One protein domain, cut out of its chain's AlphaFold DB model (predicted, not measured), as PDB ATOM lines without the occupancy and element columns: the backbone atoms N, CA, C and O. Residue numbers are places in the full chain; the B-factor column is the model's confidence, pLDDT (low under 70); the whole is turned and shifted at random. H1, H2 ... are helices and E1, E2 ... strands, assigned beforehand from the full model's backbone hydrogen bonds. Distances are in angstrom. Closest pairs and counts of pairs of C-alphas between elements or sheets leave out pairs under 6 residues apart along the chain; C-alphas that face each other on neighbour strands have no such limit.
ATOM      1  N   ASP A   6      84.095  34.323  48.411       62.81
ATOM      2  CA  ASP A   6      84.245  35.777  48.246       62.81
ATOM      3  C   ASP A   6      83.187  36.395  47.326       62.81
ATOM      4  O   ASP A   6      82.627  37.449  47.627       62.81
ATOM      5  N   ASN A   7      82.799  35.687  46.261       66.12
ATOM      6  CA  ASN A   7      81.850  36.210  45.278       66.12
ATOM      7  C   ASN A   7      80.429  36.404  45.844       66.12
ATOM      8  O   ASN A   7      79.686  37.252  45.364       66.12
ATOM      9  N   ARG A   8      80.029  35.636  46.871       69.12
ATOM     10  CA  ARG A   8      78.716  35.796  47.530       69.12
ATOM     11  C   ARG A   8      78.731  36.914  48.569       69.12
ATOM     12  O   ARG A   8      77.773  37.678  48.641       69.12
ATOM     13  N   GLY A   9      79.816  37.034  49.338       72.19
ATOM     14  CA  GLY A   9      79.990  38.117  50.311       72.19
ATOM     15  C   GLY A   9      80.042  39.489  49.639       72.19
ATOM     16  O   GLY A   9      79.382  40.424  50.086       72.19
ATOM     17  N   GLN A  10      80.737  39.587  48.505       76.12
ATOM     18  CA  GLN A  10      80.824  40.819  47.723       76.12
ATOM     19  C   GLN A  10      79.483  41.214  47.088       76.12
ATOM     20  O   GLN A  10      79.163  42.399  47.015       76.12
ATOM     21  N   LEU A  11      78.665  40.236  46.690       80.94
ATOM     22  CA  LEU A  11      77.332  40.482  46.135       80.94
ATOM     23  C   LEU A  11      76.352  41.002  47.197       80.94
ATOM     24  O   LEU A  11      75.556  41.897  46.920       80.94
ATOM     25  N   ILE A  12      76.447  40.488  48.428       85.44
ATOM     26  CA  ILE A  12      75.676  40.987  49.576       85.44
ATOM     27  C   ILE A  12      76.125  42.405  49.948       85.44
ATOM     28  O   ILE A  12      75.279  43.269  50.171       85.44
ATOM     29  N   LEU A  13      77.437  42.667  49.961       84.75
ATOM     30  CA  LEU A  13      77.985  44.000  50.222       84.75
ATOM     31  C   LEU A  13      77.503  45.014  49.174       84.75
ATOM     32  O   LEU A  13      77.015  46.085  49.528       84.75
ATOM     33  N   ALA A  14      77.582  44.660  47.888       86.75
ATOM     34  CA  ALA A  14      77.106  45.508  46.801       86.75
ATOM     35  C   ALA A  14      75.593  45.768  46.903       86.75
ATOM     36  O   ALA A  14      75.156  46.909  46.767       86.75
ATOM     37  N   GLY A  15      74.800  44.737  47.213       88.88
ATOM     38  CA  GLY A  15      73.359  44.873  47.427       88.88
ATOM     39  C   GLY A  15      73.015  45.805  48.590       88.88
ATOM     40  O   GLY A  15      72.149  46.664  48.443       88.88
ATOM     41  N   ALA A  16      73.725  45.694  49.715       93.56
ATOM     42  CA  ALA A  16      73.523  46.556  50.877       93.56
ATOM     43  C   ALA A  16      73.831  48.028  50.563       93.56
ATOM     44  O   ALA A  16      73.044  48.900  50.918       93.56
ATOM     45  N   VAL A  17      74.922  48.304  49.841       93.06
ATOM     46  CA  VAL A  17      75.295  49.674  49.444       93.06
ATOM     47  C   VAL A  17      74.239  50.293  48.530       93.06
ATOM     48  O   VAL A  17      73.806  51.419  48.765       93.06
ATOM     49  N   VAL A  18      73.781  49.554  47.516       95.25
ATOM     50  CA  VAL A  18      72.712  50.019  46.618       95.25
ATOM     51  C   VAL A  18      71.429  50.287  47.405       95.25
ATOM     52  O   VAL A  18      70.800  51.327  47.223       95.25
ATOM     53  N   PHE A  19      71.067  49.389  48.321       94.88
ATOM     54  CA  PHE A  19      69.876  49.546  49.149       94.88
ATOM     55  C   PHE A  19      69.967  50.776  50.064       94.88
ATOM     56  O   PHE A  19      69.013  51.545  50.155       94.88
ATOM     57  N   SER A  20      71.127  51.026  50.678       95.56
ATOM     58  CA  SER A  20      71.370  52.234  51.470       95.56
ATOM     59  C   SER A  20      71.226  53.509  50.641       95.56
ATOM     60  O   SER A  20      70.594  54.453  51.104       95.56
ATOM     61  N   LEU A  21      71.750  53.539  49.413       94.56
ATOM     62  CA  LEU A  21      71.615  54.702  48.530       94.56
ATOM     63  C   LEU A  21      70.154  54.984  48.161       94.56
ATOM     64  O   LEU A  21      69.735  56.140  48.173       94.56
ATOM     65  N   VAL A  22      69.363  53.941  47.898       94.94
ATOM     66  CA  VAL A  22      67.920  54.079  47.638       94.94
ATOM     67  C   VAL A  22      67.197  54.638  48.863       94.94
ATOM     68  O   VAL A  22      66.422  55.583  48.732       94.94
ATOM     69  N   LEU A  23      67.477  54.111  50.059       94.38
ATOM     70  CA  LEU A  23      66.873  54.611  51.296       94.38
ATOM     71  C   LEU A  23      67.243  56.071  51.575       94.38
ATOM     72  O   LEU A  23      66.369  56.850  51.941       94.38
ATOM     73  N   ILE A  24      68.504  56.462  51.361       92.88
ATOM     74  CA  ILE A  24      68.944  57.858  51.503       92.88
ATOM     75  C   ILE A  24      68.182  58.755  50.523       92.88
ATOM     76  O   ILE A  24      67.681  59.799  50.929       92.88
ATOM     77  N   GLY A  25      68.039  58.340  49.260       88.50
ATOM     78  CA  GLY A  25      67.270  59.089  48.265       88.50
ATOM     79  C   GLY A  25      65.812  59.292  48.682       88.50
ATOM     80  O   GLY A  25      65.297  60.404  48.597       88.50
ATOM     81  N   ILE A  26      65.169  58.244  49.205       91.81
ATOM     82  CA  ILE A  26      63.797  58.314  49.722       91.81
ATOM     83  C   ILE A  26      63.710  59.295  50.900       91.81
ATOM     84  O   ILE A  26      62.844  60.166  50.895       91.81
ATOM     85  N   VAL A  27      64.616  59.199  51.880       89.25
ATOM     86  CA  VAL A  27      64.640  60.099  53.048       89.25
ATOM     87  C   VAL A  27      64.826  61.550  52.622       89.25
ATOM     88  O   VAL A  27      64.086  62.402  53.094       89.25
ATOM     89  N   VAL A  28      65.752  61.837  51.702       86.69
ATOM     90  CA  VAL A  28      65.967  63.200  51.196       86.69
ATOM     91  C   VAL A  28      64.702  63.735  50.534       86.69
ATOM     92  O   VAL A  28      64.282  64.833  50.872       86.69
ATOM     93  N   VAL A  29      64.047  62.958  49.666       86.12
ATOM     94  CA  VAL A  29      62.793  63.384  49.021       86.12
ATOM     95  C   VAL A  29      61.707  63.659  50.059       86.12
ATOM     96  O   VAL A  29      61.088  64.714  49.996       86.12
ATOM     97  N   PHE A  30      61.505  62.774  51.041       75.44
ATOM     98  CA  PHE A  30      60.523  62.997  52.109       75.44
ATOM     99  C   PHE A  30      60.866  64.198  52.991       75.44
ATOM    100  O   PHE A  30      59.981  64.965  53.354       75.44
ATOM    101  N   SER A  31      62.138  64.394  53.332       76.44
ATOM    102  CA  SER A  31      62.579  65.564  54.087       76.44
ATOM    103  C   SER A  31      62.379  66.846  53.288       76.44
ATOM    104  O   SER A  31      61.924  67.832  53.852       76.44
ATOM    105  N   THR A  32      62.649  66.840  51.983       73.69
ATOM    106  CA  THR A  32      62.426  67.995  51.111       73.69
ATOM    107  C   THR A  32      60.938  68.281  50.919       73.69
ATOM    108  O   THR A  32      60.546  69.445  50.982       73.69
ATOM    109  N   THR A  33      60.087  67.267  50.735       73.44
ATOM    110  CA  THR A  33      58.635  67.472  50.605       73.44
ATOM    111  C   THR A  33      58.007  67.923  51.915       73.44
ATOM    112  O   THR A  33      57.204  68.845  51.891       73.44
ATOM    113  N   LEU A  34      58.407  67.356  53.059       61.62
ATOM    114  CA  LEU A  34      57.952  67.807  54.380       61.62
ATOM    115  C   LEU A  34      58.452  69.213  54.709       61.62
ATOM    116  O   LEU A  34      57.696  70.010  55.252       61.62
ATOM    117  N   PHE A  35      59.699  69.540  54.365       53.72
ATOM    118  CA  PHE A  35      60.234  70.893  54.508       53.72
ATOM    119  C   PHE A  35      59.444  71.887  53.650       53.72
ATOM    120  O   PHE A  35      59.022  72.923  54.152       53.72
ATOM    121  N   THR A  36      59.168  71.535  52.392       59.41
ATOM    122  CA  THR A  36      58.371  72.364  51.476       59.41
ATOM    123  C   THR A  36      56.931  72.518  51.968       59.41
ATOM    124  O   THR A  36      56.408  73.627  51.981       59.41
ATOM    125  N   ALA A  37      56.297  71.437  52.433       50.97
ATOM    126  CA  ALA A  37      54.931  71.458  52.955       50.97
ATOM    127  C   ALA A  37      54.816  72.285  54.244       50.97
ATOM    128  O   ALA A  37      53.892  73.084  54.378       50.97
ATOM    129  N   ASN A  38      55.774  72.150  55.166       50.03
ATOM    130  CA  ASN A  38      55.809  72.956  56.386       50.03
ATOM    131  C   ASN A  38      56.091  74.430  56.090       50.03
ATOM    132  O   ASN A  38      55.461  75.291  56.690       50.03
ATOM    133  N   MET A  39      56.997  74.738  55.160       52.88
ATOM    134  CA  MET A  39      57.296  76.121  54.783       52.88
ATOM    135  C   MET A  39      56.100  76.786  54.086       52.88
ATOM    136  O   MET A  39      55.765  77.922  54.410       52.88
ATOM    137  N   ALA A  40      55.404  76.065  53.203       50.94
ATOM    138  CA  ALA A  40      54.180  76.546  52.566       50.94
ATOM    139  C   ALA A  40      53.049  76.772  53.587       50.94
ATOM    140  O   ALA A  40      52.418  77.824  53.575       50.94
ATOM    141  N   SER A  41      52.838  75.835  54.519       50.25
ATOM    142  CA  SER A  41      51.834  75.979  55.583       50.25
ATOM    143  C   SER A  41      52.176  77.106  56.562       50.25
ATOM    144  O   SER A  41      51.286  77.839  56.980       50.25
ATOM    145  N   SER A  42      53.453  77.265  56.914       51.78
ATOM    146  CA  SER A  42      53.926  78.336  57.793       51.78
ATOM    147  C   SER A  42      53.788  79.709  57.135       51.78
ATOM    148  O   SER A  42      53.427  80.664  57.813       51.78
ATOM    149  N   SER A  43      54.052  79.817  55.829       49.47
ATOM    150  CA  SER A  43      53.892  81.068  55.080       49.47
ATOM    151  C   SER A  43      52.423  81.442  54.871       49.47
ATOM    152  O   SER A  43      52.100  82.623  54.926       49.47
ATOM    153  N   ALA A  44      51.542  80.462  54.645       55.03
ATOM    154  CA  ALA A  44      50.106  80.707  54.527       55.03
ATOM    155  C   ALA A  44      49.494  81.154  55.867       55.03
ATOM    156  O   ALA A  44      48.729  82.110  55.901       55.03
ATOM    157  N   ASN A  45      49.886  80.520  56.979       52.78
ATOM    158  CA  ASN A  45      49.423  80.919  58.312       52.78
ATOM    159  C   ASN A  45      49.928  82.309  58.725       52.78
ATOM    160  O   ASN A  45      49.193  83.039  59.381       52.78
ATOM    161  N   ALA A  46      51.156  82.678  58.342       55.78
ATOM    162  CA  ALA A  46      51.666  84.031  58.561       55.78
ATOM    163  C   ALA A  46      50.832  85.069  57.791       55.78
ATOM    164  O   ALA A  46      50.324  85.997  58.401       55.78
ATOM    165  N   GLY A  47      50.563  84.833  56.499       57.09
ATOM    166  CA  GLY A  47      49.753  85.750  55.687       57.09
ATOM    167  C   GLY A  47      48.327  85.972  56.209       57.09
ATOM    168  O   GLY A  47      47.823  87.082  56.115       57.09
ATOM    169  N   VAL A  48      47.696  84.952  56.802       62.44
ATOM    170  CA  VAL A  48      46.373  85.089  57.444       62.44
ATOM    171  C   VAL A  48      46.458  85.862  58.765       62.44
ATOM    172  O   VAL A  48      45.585  86.671  59.056       62.44
ATOM    173  N   SER A  49      47.501  85.626  59.567       65.69
ATOM    174  CA  SER A  49      47.700  86.348  60.830       65.69
ATOM    175  C   SER A  49      47.986  87.832  60.606       65.69
ATOM    176  O   SER A  49      47.498  88.658  61.369       65.69
ATOM    177  N   ASP A  50      48.772  88.158  59.580       69.25
ATOM    178  CA  ASP A  50      49.134  89.537  59.260       69.25
ATOM    179  C   ASP A  50      47.935  90.296  58.665       69.25
ATOM    180  O   ASP A  50      47.727  91.459  58.993       69.25
ATOM    181  N   ALA A  51      47.101  89.626  57.857       70.75
ATOM    182  CA  ALA A  51      45.847  90.188  57.347       70.75
ATOM    183  C   ALA A  51      44.842  90.491  58.469       70.75
ATOM    184  O   ALA A  51      44.266  91.570  58.493       70.75
ATOM    185  N   GLY A  52      44.682  89.592  59.446       75.25
ATOM    186  CA  GLY A  52      43.802  89.856  60.590       75.25
ATOM    187  C   GLY A  52      44.279  91.015  61.474       75.25
ATOM    188  O   GLY A  52      43.462  91.738  62.032       75.25
ATOM    189  N   ALA A  53      45.596  91.216  61.594       79.38
ATOM    190  CA  ALA A  53      46.147  92.375  62.296       79.38
ATOM    191  C   ALA A  53      45.915  93.681  61.523       79.38
ATOM    192  O   ALA A  53      45.659  94.705  62.140       79.38
ATOM    193  N   LEU A  54      45.985  93.640  60.188       79.81
ATOM    194  CA  LEU A  54      45.629  94.775  59.343       79.81
ATOM    195  C   LEU A  54      44.151  95.153  59.499       79.81
ATOM    196  O   LEU A  54      43.862  96.317  59.740       79.81
ATOM    197  N   GLU A  55      43.239  94.180  59.395       78.31
ATOM    198  CA  GLU A  55      41.794  94.413  59.558       78.31
ATOM    199  C   GLU A  55      41.504  95.056  60.927       78.31
ATOM    200  O   GLU A  55      40.864  96.099  60.994       78.31
ATOM    201  N   SER A  56      42.092  94.533  62.010       83.00
ATOM    202  CA  SER A  56      41.922  95.102  63.356       83.00
ATOM    203  C   SER A  56      42.497  96.517  63.516       83.00
ATOM    204  O   SER A  56      41.928  97.316  64.258       83.00
ATOM    205  N   ASP A  57      43.628  96.828  62.875       82.50
ATOM    206  CA  ASP A  57      44.225  98.170  62.911       82.50
ATOM    207  C   ASP A  57      43.348  99.182  62.150       82.50
ATOM    208  O   ASP A  57      43.225 100.331  62.583       82.50
ATOM    209  N   VAL A  58      42.735  98.764  61.036       82.12
ATOM    210  CA  VAL A  58      41.776  99.572  60.264       82.12
ATOM    211  C   VAL A  58      40.509  99.824  61.076       82.12
ATOM    212  O   VAL A  58      40.071 100.966  61.166       82.12
ATOM    213  N   GLU A  59      39.962  98.796  61.726       85.25
ATOM    214  CA  GLU A  59      38.775  98.928  62.578       85.25
ATOM    215  C   GLU A  59      39.010  99.913  63.734       85.25
ATOM    216  O   GLU A  59      38.237 100.850  63.907       85.25
ATOM    217  N   GLN A  60      40.099  99.745  64.497       85.00
ATOM    218  CA  GLN A  60      40.442 100.622  65.629       85.00
ATOM    219  C   GLN A  60      40.742 102.054  65.175       85.00
ATOM    220  O   GLN A  60      40.197 103.007  65.715       85.00
ATOM    221  N   THR A  61      41.570 102.150  64.138       82.06
ATOM    222  CA  THR A  61      41.537 103.180  63.103       82.06
ATOM    223  C   THR A  61      40.340 104.124  63.057       82.06
ATOM    224  O   THR A  61      40.316 105.250  63.555       82.06
ATOM    225  N   ILE A  62      39.353 103.615  62.339       83.25
ATOM    226  CA  ILE A  62      38.151 104.329  61.954       83.25
ATOM    227  C   ILE A  62      37.303 104.624  63.190       83.25
ATOM    228  O   ILE A  62      36.753 105.714  63.267       83.25
ATOM    229  N   HIS A  63      37.279 103.727  64.184       83.81
ATOM    230  CA  HIS A  63      36.623 103.976  65.471       83.81
ATOM    231  C   HIS A  63      37.166 105.226  66.166       83.81
ATOM    232  O   HIS A  63      36.414 106.148  66.453       83.81
ATOM    233  N   GLU A  64      38.485 105.299  66.378       82.44
ATOM    234  CA  GLU A  64      39.107 106.444  67.054       82.44
ATOM    235  C   GLU A  64      38.908 107.750  66.272       82.44
ATOM    236  O   GLU A  64      38.843 108.831  66.866       82.44
ATOM    237  N   TYR A  65      38.836 107.672  64.937       78.19
ATOM    238  CA  TYR A  65      38.583 108.851  64.122       78.19
ATOM    239  C   TYR A  65      37.113 109.283  64.166       78.19
ATOM    240  O   TYR A  65      36.854 110.475  64.327       78.19
ATOM    241  N   ALA A  66      36.174 108.338  64.088       79.94
ATOM    242  CA  ALA A  66      34.742 108.591  64.213       79.94
ATOM    243  C   ALA A  66      34.405 109.176  65.591       79.94
ATOM    244  O   ALA A  66      33.768 110.222  65.647       79.94
ATOM    245  N   ASP A  67      34.942 108.606  66.676       81.50
ATOM    246  CA  ASP A  67      34.809 109.146  68.035       81.50
ATOM    247  C   ASP A  67      35.310 110.590  68.103       81.50
ATOM    248  O   ASP A  67      34.643 111.465  68.645       81.50
ATOM    249  N   ARG A  68      36.480 110.875  67.512       77.81
ATOM    250  CA  ARG A  68      37.034 112.235  67.489       77.81
ATOM    251  C   ARG A  68      36.132 113.206  66.738       77.81
ATOM    252  O   ARG A  68      36.020 114.343  67.173       77.81
ATOM    253  N   VAL A  69      35.557 112.796  65.613       75.94
ATOM    254  CA  VAL A  69      34.638 113.635  64.831       75.94
ATOM    255  C   VAL A  69      33.316 113.832  65.583       75.94
ATOM    256  O   VAL A  69      32.793 114.941  65.580       75.94
ATOM    257  N   ASN A  70      32.830 112.803  66.282       75.56
ATOM    258  CA  ASN A  70      31.611 112.836  67.096       75.56
ATOM    259  C   ASN A  70      31.751 113.698  68.372       75.56
ATOM    260  O   ASN A  70      30.804 114.374  68.769       75.56
ATOM    261  N   ASP A  71      32.924 113.707  69.017       76.12
ATOM    262  CA  ASP A  71      33.185 114.475  70.250       76.12
ATOM    263  C   ASP A  71      33.564 115.949  69.999       76.12
ATOM    264  O   ASP A  71      33.604 116.761  70.934       76.12
ATOM    265  N   ASP A  72      33.908 116.317  68.765       70.00
ATOM    266  CA  ASP A  72      34.432 117.645  68.460       70.00
ATOM    267  C   ASP A  72      33.295 118.670  68.286       70.00
ATOM    268  O   ASP A  72      32.733 118.870  67.211       70.00
ATOM    269  N   GLU A  73      32.981 119.362  69.391       58.28
ATOM    270  CA  GLU A  73      31.999 120.460  69.470       58.28
ATOM    271  C   GLU A  73      32.287 121.637  68.500       58.28
ATOM    272  O   GLU A  73      31.462 122.552  68.396       58.28
ATOM    273  N   GLU A  74      33.452 121.686  67.833       53.47
ATOM    274  CA  GLU A  74      33.852 122.758  66.909       53.47
ATOM    275  C   GLU A  74      33.306 122.560  65.479       53.47
ATOM    276  O   GLU A  74      33.202 123.538  64.727       53.47
ATOM    277  N   TYR A  75      32.877 121.347  65.107       54.47
ATOM    278  CA  TYR A  75      32.245 121.076  63.811       54.47
ATOM    279  C   TYR A  75      30.739 121.371  63.876       54.47
ATOM    280  O   TYR A  75      29.909 120.512  64.141       54.47
ATOM    281  N   GLU A  76      30.364 122.627  63.609       49.78
ATOM    282  CA  GLU A  76      28.951 123.054  63.515       49.78
ATOM    283  C   GLU A  76      28.173 122.362  62.364       49.78
ATOM    284  O   GLU A  76      26.946 122.469  62.291       49.78
ATOM    285  N   GLU A  77      28.878 121.666  61.469       54.94
ATOM    286  CA  GLU A  77      28.373 120.815  60.390       54.94
ATOM    287  C   GLU A  77      29.336 119.622  60.285       54.94
ATOM    288  O   GLU A  77      30.530 119.823  60.053       54.94
ATOM    289  N   TYR A  78      28.842 118.403  60.523       61.50
ATOM    290  CA  TYR A  78      29.634 117.182  60.373       61.50
ATOM    291  C   TYR A  78      30.133 117.090  58.934       61.50
ATOM    292  O   TYR A  78      29.338 116.901  58.010       61.50
ATOM    293  N   ASP A  79      31.442 117.226  58.739       66.75
ATOM    294  CA  ASP A  79      32.067 117.062  57.430       66.75
ATOM    295  C   ASP A  79      32.242 115.565  57.146       66.75
ATOM    296  O   ASP A  79      33.340 115.018  57.183       66.75
ATOM    297  N   VAL A  80      31.111 114.879  56.952       67.81
ATOM    298  CA  VAL A  80      31.060 113.449  56.611       67.81
ATOM    299  C   VAL A  80      31.804 113.193  55.303       67.81
ATOM    300  O   VAL A  80      32.493 112.183  55.177       67.81
ATOM    301  N   ASP A  81      31.696 114.133  54.362       70.56
ATOM    302  CA  ASP A  81      32.431 114.102  53.101       70.56
ATOM    303  C   ASP A  81      33.947 114.208  53.362       70.56
ATOM    304  O   ASP A  81      34.705 113.400  52.842       70.56
ATOM    305  N   GLY A  82      34.394 115.120  54.235       73.44
ATOM    306  CA  GLY A  82      35.801 115.222  54.645       73.44
ATOM    307  C   GLY A  82      36.326 113.990  55.392       73.44
ATOM    308  O   GLY A  82      37.452 113.560  55.160       73.44
ATOM    309  N   PHE A  83      35.508 113.377  56.250       75.88
ATOM    310  CA  PHE A  83      35.855 112.121  56.921       75.88
ATOM    311  C   PHE A  83      36.033 110.967  55.925       75.88
ATOM    312  O   PHE A  83      36.999 110.213  56.034       75.88
ATOM    313  N   ALA A  84      35.122 110.832  54.956       76.56
ATOM    314  CA  ALA A  84      35.220 109.817  53.913       76.56
ATOM    315  C   ALA A  84      36.431 110.066  52.997       76.56
ATOM    316  O   ALA A  84      37.214 109.143  52.783       76.56
ATOM    317  N   ASP A  85      36.640 111.311  52.553       79.88
ATOM    318  CA  ASP A  85      37.789 111.710  51.728       79.88
ATOM    319  C   ASP A  85      39.123 111.397  52.435       79.88
ATOM    320  O   ASP A  85      40.038 110.848  51.824       79.88
ATOM    321  N   ASP A  86      39.244 111.670  53.739       77.06
ATOM    322  CA  ASP A  86      40.459 111.363  54.508       77.06
ATOM    323  C   ASP A  86      40.741 109.850  54.583       77.06
ATOM    324  O   ASP A  86      41.904 109.420  54.544       77.06
ATOM    325  N   ILE A  87      39.689 109.030  54.695       78.44
ATOM    326  CA  ILE A  87      39.813 107.568  54.697       78.44
ATOM    327  C   ILE A  87      40.181 107.056  53.300       78.44
ATOM    328  O   ILE A  87      41.013 106.157  53.196       78.44
ATOM    329  N   GLU A  88      39.604 107.607  52.234       79.00
ATOM    330  CA  GLU A  88      39.880 107.174  50.861       79.00
ATOM    331  C   GLU A  88      41.269 107.607  50.373       79.00
ATOM    332  O   GLU A  88      41.974 106.802  49.760       79.00
ATOM    333  N   ASP A  89      41.701 108.834  50.668       78.06
ATOM    334  CA  ASP A  89      42.914 109.411  50.078       78.06
ATOM    335  C   ASP A  89      44.169 109.231  50.950       78.06
ATOM    336  O   ASP A  89      45.233 108.868  50.439       78.06
ATOM    337  N   GLU A  90      44.097 109.482  52.262       73.56
ATOM    338  CA  GLU A  90      45.297 109.543  53.118       73.56
ATOM    339  C   GLU A  90      45.618 108.192  53.780       73.56
ATOM    340  O   GLU A  90      46.782 107.814  53.980       73.56
ATOM    341  N   TYR A  91      44.581 107.411  54.078       73.94
ATOM    342  CA  TYR A  91      44.692 106.139  54.789       73.94
ATOM    343  C   TYR A  91      45.401 105.008  54.023       73.94
ATOM    344  O   TYR A  91      46.223 104.307  54.637       73.94
ATOM    345  N   PRO A  92      45.181 104.820  52.704       72.50
ATOM    346  CA  PRO A  92      45.875 103.787  51.943       72.50
ATOM    347  C   PRO A  92      47.392 103.984  51.942       72.50
ATOM    348  O   PRO A  92      48.127 103.009  52.095       72.50
ATOM    349  N   GLU A  93      47.880 105.225  51.823       74.62
ATOM    350  CA  GLU A  93      49.321 105.517  51.816       74.62
ATOM    351  C   GLU A  93      49.971 105.205  53.171       74.62
ATOM    352  O   GLU A  93      51.022 104.554  53.223       74.62
ATOM    353  N   LEU A  94      49.333 105.598  54.278       72.69
ATOM    354  CA  LEU A  94      49.834 105.339  55.633       72.69
ATOM    355  C   LEU A  94      49.889 103.841  55.954       72.69
ATOM    356  O   LEU A  94      50.858 103.357  56.552       72.69
ATOM    357  N   LEU A  95      48.864 103.090  55.551       70.31
ATOM    358  CA  LEU A  95      48.804 101.646  55.760       70.31
ATOM    359  C   LEU A  95      49.750 100.902  54.812       70.31
ATOM    360  O   LEU A  95      50.446  99.982  55.245       70.31
ATOM    361  N   ALA A  96      49.867 101.331  53.555       72.25
ATOM    362  CA  ALA A  96      50.864 100.797  52.637       72.25
ATOM    363  C   ALA A  96      52.286 100.990  53.187       72.25
ATOM    364  O   ALA A  96      53.074 100.047  53.146       72.25
ATOM    365  N   GLU A  97      52.614 102.148  53.769       72.88
ATOM    366  CA  GLU A  97      53.928 102.390  54.377       72.88
ATOM    367  C   GLU A  97      54.145 101.562  55.657       72.88
ATOM    368  O   GLU A  97      55.198 100.936  55.813       72.88
ATOM    369  N   ARG A  98      53.141 101.477  56.544       71.56
ATOM    370  CA  ARG A  98      53.213 100.676  57.783       71.56
ATOM    371  C   ARG A  98      53.409  99.185  57.492       71.56
ATOM    372  O   ARG A  98      54.154  98.517  58.215       71.56
ATOM    373  N   TYR A  99      52.765  98.664  56.450       70.31
ATOM    374  CA  TYR A  99      52.779  97.235  56.130       70.31
ATOM    375  C   TYR A  99      53.680  96.839  54.950       70.31
ATOM    376  O   TYR A  99      53.813  95.644  54.662       70.31
ATOM    377  N   ALA A 100      54.392  97.793  54.338       68.56
ATOM    378  CA  ALA A 100      55.349  97.550  53.253       68.56
ATOM    379  C   ALA A 100      56.393  96.469  53.594       68.56
ATOM    380  O   ALA A 100      56.838  95.725  52.716       68.56
ATOM    381  N   GLU A 101      56.796  96.366  54.866       64.38
ATOM    382  CA  GLU A 101      57.788  95.386  55.328       64.38
ATOM    383  C   GLU A 101      57.180  94.142  56.008       64.38
ATOM    384  O   GLU A 101      57.844  93.100  56.069       64.38
ATOM    385  N   SER A 102      55.945  94.214  56.526       62.06
ATOM    386  CA  SER A 102      55.401  93.214  57.459       62.06
ATOM    387  C   SER A 102      54.556  92.118  56.803       62.06
ATOM    388  O   SER A 102      54.615  90.986  57.279       62.06
ATOM    389  N   GLY A 103      53.871  92.358  55.678       66.31
ATOM    390  CA  GLY A 103      53.100  91.287  55.033       66.31
ATOM    391  C   GLY A 103      52.090  91.742  53.978       66.31
ATOM    392  O   GLY A 103      52.436  91.685  52.796       66.31
ATOM    393  N   PRO A 104      50.841  92.065  54.361       65.81
ATOM    394  CA  PRO A 104      49.811  92.516  53.436       65.81
ATOM    395  C   PRO A 104      50.039  93.979  53.043       65.81
ATOM    396  O   PRO A 104      50.201  94.826  53.906       65.81
ATOM    397  N   THR A 105      50.058  94.296  51.755       69.00
ATOM    398  CA  THR A 105      50.105  95.686  51.276       69.00
ATOM    399  C   THR A 105      48.699  96.104  50.884       69.00
ATOM    400  O   THR A 105      48.081  95.424  50.069       69.00
ATOM    401  N   ILE A 106      48.188  97.195  51.457       65.50
ATOM    402  CA  ILE A 106      46.940  97.787  50.969       65.50
ATOM    403  C   ILE A 106      47.194  98.323  49.570       65.50
ATOM    404  O   ILE A 106      48.159  99.048  49.337       65.50
ATOM    405  N   VAL A 107      46.355  97.886  48.640       66.44
ATOM    406  CA  VAL A 107      46.406  98.290  47.240       66.44
ATOM    407  C   VAL A 107      45.457  99.446  47.001       66.44
ATOM    408  O   VAL A 107      45.813 100.342  46.243       66.44
ATOM    409  N   ASP A 108      44.276  99.398  47.619       68.81
ATOM    410  CA  ASP A 108      43.213 100.364  47.372       68.81
ATOM    411  C   ASP A 108      42.175 100.357  48.500       68.81
ATOM    412  O   ASP A 108      41.936  99.312  49.119       68.81
ATOM    413  N   ILE A 109      41.535 101.505  48.713       72.94
ATOM    414  CA  ILE A 109      40.232 101.613  49.376       72.94
ATOM    415  C   ILE A 109      39.250 101.995  48.271       72.94
ATOM    416  O   ILE A 109      39.447 102.984  47.575       72.94
ATOM    417  N   VAL A 110      38.274 101.125  48.023       74.12
ATOM    418  CA  VAL A 110      37.428 101.178  46.822       74.12
ATOM    419  C   VAL A 110      36.192 102.032  47.046       74.12
ATOM    420  O   VAL A 110      35.728 102.670  46.102       74.12
ATOM    421  N   ASP A 111      35.650 101.983  48.258       73.69
ATOM    422  CA  ASP A 111      34.429 102.678  48.634       73.69
ATOM    423  C   ASP A 111      34.414 102.869  50.153       73.69
ATOM    424  O   ASP A 111      34.741 101.942  50.910       73.69
ATOM    425  N   VAL A 112      34.040 104.068  50.592       78.88
ATOM    426  CA  VAL A 112      33.727 104.368  51.988       78.88
ATOM    427  C   VAL A 112      32.288 104.863  52.063       78.88
ATOM    428  O   VAL A 112      31.941 105.925  51.550       78.88
ATOM    429  N   ASN A 113      31.437 104.102  52.745       80.06
ATOM    430  CA  ASN A 113      30.058 104.487  53.008       80.06
ATOM    431  C   ASN A 113      29.893 104.834  54.486       80.06
ATOM    432  O   ASN A 113      30.101 103.990  55.354       80.06
ATOM    433  N   VAL A 114      29.471 106.062  54.767       81.06
ATOM    434  CA  VAL A 114      29.234 106.550  56.128       81.06
ATOM    435  C   VAL A 114      27.738 106.730  56.334       81.06
ATOM    436  O   VAL A 114      27.085 107.434  55.560       81.06
ATOM    437  N   GLU A 115      27.185 106.122  57.380       79.56
ATOM    438  CA  GLU A 115      25.807 106.368  57.796       79.56
ATOM    439  C   GLU A 115      25.790 107.180  59.087       79.56
ATOM    440  O   GLU A 115      26.460 106.872  60.073       79.56
ATOM    441  N   THR A 116      24.994 108.245  59.075       78.50
ATOM    442  CA  THR A 116      24.791 109.104  60.240       78.50
ATOM    443  C   THR A 116      23.498 108.752  60.960       78.50
ATOM    444  O   THR A 116      22.519 108.357  60.318       78.50
ATOM    445  N   GLY A 117      23.450 109.020  62.264       72.81
ATOM    446  CA  GLY A 117      22.255 108.863  63.086       72.81
ATOM    447  C   GLY A 117      21.050 109.672  62.586       72.81
ATOM    448  O   GLY A 117      21.133 110.521  61.694       72.81
ATOM    449  N   SER A 118      19.885 109.431  63.194       67.06
ATOM    450  CA  SER A 118      18.578 109.957  62.742       67.06
ATOM    451  C   SER A 118      18.475 111.488  62.644       67.06
ATOM    452  O   SER A 118      17.556 111.995  61.993       67.06
ATOM    453  N   GLU A 119      19.383 112.217  63.291       65.94
ATOM    454  CA  GLU A 119      19.434 113.682  63.292       65.94
ATOM    455  C   GLU A 119      20.596 114.235  62.437       65.94
ATOM    456  O   GLU A 119      20.655 115.440  62.204       65.94
ATOM    457  N   GLY A 120      21.451 113.366  61.874       62.78
ATOM    458  CA  GLY A 120      22.657 113.752  61.129       62.78
ATOM    459  C   GLY A 120      23.753 114.340  62.023       62.78
ATOM    460  O   GLY A 120      24.605 115.078  61.542       62.78
ATOM    461  N   GLU A 121      23.672 114.065  63.325       65.25
ATOM    462  CA  GLU A 121      24.481 114.677  64.386       65.25
ATOM    463  C   GLU A 121      25.558 113.734  64.935       65.25
ATOM    464  O   GLU A 121      26.197 114.069  65.925       65.25
ATOM    465  N   GLU A 122      25.719 112.549  64.351       71.81
ATOM    466  CA  GLU A 122      26.689 111.537  64.774       71.81
ATOM    467  C   GLU A 122      26.918 110.535  63.641       71.81
ATOM    468  O   GLU A 122      25.984 110.208  62.898       71.81
ATOM    469  N   ILE A 123      28.145 110.040  63.510       77.81
ATOM    470  CA  ILE A 123      28.472 108.881  62.678       77.81
ATOM    471  C   ILE A 123      28.018 107.627  63.439       77.81
ATOM    472  O   ILE A 123      28.512 107.366  64.532       77.81
ATOM    473  N   GLU A 124      27.070 106.871  62.876       79.94
ATOM    474  CA  GLU A 124      26.484 105.665  63.490       79.94
ATOM    475  C   GLU A 124      27.168 104.394  62.967       79.94
ATOM    476  O   GLU A 124      27.480 103.485  63.742       79.94
ATOM    477  N   SER A 125      27.442 104.354  61.659       81.00
ATOM    478  CA  SER A 125      28.152 103.251  61.018       81.00
ATOM    479  C   SER A 125      29.080 103.730  59.901       81.00
ATOM    480  O   SER A 125      28.865 104.769  59.268       81.00
ATOM    481  N   VAL A 126      30.134 102.954  59.657       83.44
ATOM    482  CA  VAL A 126      31.044 103.138  58.522       83.44
ATOM    483  C   VAL A 126      31.310 101.780  57.886       83.44
ATOM    484  O   VAL A 126      31.738 100.838  58.553       83.44
ATOM    485  N   THR A 127      31.100 101.692  56.581       83.88
ATOM    486  CA  THR A 127      31.472 100.543  55.760       83.88
ATOM    487  C   THR A 127      32.659 100.927  54.889       83.88
ATOM    488  O   THR A 127      32.611 101.936  54.190       83.88
ATOM    489  N   VAL A 128      33.720 100.125  54.924       82.12
ATOM    490  CA  VAL A 128      34.917 100.324  54.101       82.12
ATOM    491  C   VAL A 128      35.195  99.082  53.273       82.12
ATOM    492  O   VAL A 128      35.424  97.996  53.818       82.12
ATOM    493  N   ASP A 129      35.245  99.264  51.959       81.50
ATOM    494  CA  ASP A 129      35.724  98.262  51.018       81.50
ATOM    495  C   ASP A 129      37.223  98.442  50.782       81.50
ATOM    496  O   ASP A 129      37.682  99.414  50.184       81.50
ATOM    497  N   LEU A 130      38.009  97.468  51.230       79.75
ATOM    498  CA  LEU A 130      39.464  97.475  51.144       79.75
ATOM    499  C   LEU A 130      39.999  96.310  50.321       79.75
ATOM    500  O   LEU A 130      39.594  95.151  50.457       79.75
ATOM    501  N   VAL A 131      40.982  96.632  49.487       79.00
ATOM    502  CA  VAL A 131      41.710  95.676  48.664       79.00
ATOM    503  C   VAL A 131      43.143  95.619  49.157       79.00
ATOM    504  O   VAL A 131      43.888  96.598  49.090       79.00
ATOM    505  N   TYR A 132      43.565  94.447  49.625       74.12
ATOM    506  CA  TYR A 132      44.947  94.221  50.038       74.12
ATOM    507  C   TYR A 132      45.566  93.010  49.353       74.12
ATOM    508  O   TYR A 132      44.943  91.978  49.097       74.12
ATOM    509  N   GLU A 133      46.855  93.121  49.073       73.81
ATOM    510  CA  GLU A 133      47.675  92.046  48.548       73.81
ATOM    511  C   GLU A 133      48.419  91.352  49.677       73.81
ATOM    512  O   GLU A 133      49.286  91.918  50.333       73.81
ATOM    513  N   THR A 134      48.132  90.069  49.864       70.75
ATOM    514  CA  THR A 134      48.985  89.172  50.642       70.75
ATOM    515  C   THR A 134      50.076  88.584  49.749       70.75
ATOM    516  O   THR A 134      49.975  88.570  48.522       70.75
ATOM    517  N   ARG A 135      51.083  87.942  50.351       66.38
ATOM    518  CA  ARG A 135      52.154  87.232  49.616       66.38
ATOM    519  C   ARG A 135      51.670  86.163  48.623       66.38
ATOM    520  O   ARG A 135      52.477  85.666  47.838       66.38
ATOM    521  N   SER A 136      50.405  85.752  48.692       58.00
ATOM    522  CA  SER A 136      49.837  84.673  47.877       58.00
ATOM    523  C   SER A 136      48.639  85.071  47.015       58.00
ATOM    524  O   SER A 136      48.331  84.329  46.085       58.00
ATOM    525  N   THR A 137      47.949  86.174  47.318       68.31
ATOM    526  CA  THR A 137      46.721  86.585  46.618       68.31
ATOM    527  C   THR A 137      46.334  88.019  46.964       68.31
ATOM    528  O   THR A 137      46.604  88.472  48.078       68.31
ATOM    529  N   THR A 138      45.639  88.678  46.039       76.12
ATOM    530  CA  THR A 138      44.803  89.855  46.306       76.12
ATOM    531  C   THR A 138      43.523  89.408  47.012       76.12
ATOM    532  O   THR A 138      43.003  88.327  46.705       76.12
ATOM    533  N   VAL A 139      43.067  90.194  47.980       76.19
ATOM    534  CA  VAL A 139      41.850  89.973  48.762       76.19
ATOM    535  C   VAL A 139      41.034  91.256  48.744       76.19
ATOM    536  O   VAL A 139      41.561  92.312  49.079       76.19
ATOM    537  N   ASP A 140      39.764  91.130  48.377       79.12
ATOM    538  CA  ASP A 140      38.741  92.162  48.520       79.12
ATOM    539  C   ASP A 140      37.957  91.882  49.809       79.12
ATOM    540  O   ASP A 140      37.527  90.741  50.050       79.12
ATOM    541  N   ARG A 141      37.805  92.896  50.655       80.81
ATOM    542  CA  ARG A 141      37.195  92.770  51.975       80.81
ATOM    543  C   ARG A 141      36.317  93.979  52.264       80.81
ATOM    544  O   ARG A 141      36.770  95.099  52.118       80.81
ATOM    545  N   GLU A 142      35.113  93.712  52.741       82.06
ATOM    546  CA  GLU A 142      34.207  94.717  53.294       82.06
ATOM    547  C   GLU A 142      34.332  94.649  54.823       82.06
ATOM    548  O   GLU A 142      34.248  93.553  55.402       82.06
ATOM    549  N   ILE A 143      34.604  95.786  55.464       80.25
ATOM    550  CA  ILE A 143      34.577  95.951  56.920       80.25
ATOM    551  C   ILE A 143      33.413  96.875  57.255       80.25
ATOM    552  O   ILE A 143      33.375  98.012  56.801       80.25
ATOM    553  N   GLU A 144      32.485  96.373  58.062       83.38
ATOM    554  CA  GLU A 144      31.351  97.130  58.582       83.38
ATOM    555  C   GLU A 144      31.601  97.415  60.063       83.38
ATOM    556  O   GLU A 144      31.854  96.498  60.851       83.38
ATOM    557  N   LEU A 145      31.581  98.694  60.415       83.19
ATOM    558  CA  LEU A 145      31.730  99.195  61.770       83.19
ATOM    559  C   LEU A 145      30.399  99.799  62.201       83.19
ATOM    560  O   LEU A 145      29.919 100.734  61.568       83.19
ATOM    561  N   GLU A 146      29.825  99.256  63.268       81.38
ATOM    562  CA  GLU A 146      28.568  99.704  63.874       81.38
ATOM    563  C   GLU A 146      28.845 100.289  65.271       81.38
ATOM    564  O   GLU A 146      29.868  99.963  65.881       81.38
ATOM    565  N   ASP A 147      27.909 101.094  65.787       74.44
ATOM    566  CA  ASP A 147      27.931 101.662  67.146       74.44
ATOM    567  C   ASP A 147      29.172 102.544  67.428       74.44
ATOM    568  O   ASP A 147      29.790 102.458  68.486       74.44
TER     569      ASP A 147
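AT A GLANCE: This is residues 6 to 147 of the 150 residues of the protein "Putative pilin/flagellin" of Halobacteriales archaeon AArc-S (UniProt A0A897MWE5). A twisted sheet is covered on one face by the last part of a very long helix, H1, and by short H2 and H3; residues 6 to 42 of H1 stick out as an arm. The 142 printed residues hold H1 H2 H3 E1 E2 E3 in chain order; the sheet, E1 E2 E3, is antiparallel, the class mixed. The whole is extended, radius of gyration of the C-alphas 28.0 A, spanning 104 by 24 by 20 A.

IN THESE COORDINATES: E1, residues 105 to 116, bends by 65 degrees at residue 108; E2 is residues 123 to 133. E3, residues 138 to 146, ends at (28.568, 99.704, 63.874). H1, residues 6 to 71, begins at (84.245, 35.777, 48.246), 96.4 A long; H2 is residues 80 to 89, H3 91 to 99.

HOW THE PARTS SIT: In the meander E1 E2 E3, antiparallel neighbours in turn, N 110 and O 129, and N 128 and O 143, are 2.8 A apart. H1 and H2 on one face make two layers; the closest C-alphas of H1 and E2, Ala 66 and Ile 123, are 6.5 A apart. In H1, H2 and H3 every O i to N i+4 pair is within hydrogen-bond range.

THE WHOLE: The printed part has no cut. Residues 34 to 50, among others, have pLDDT under 70.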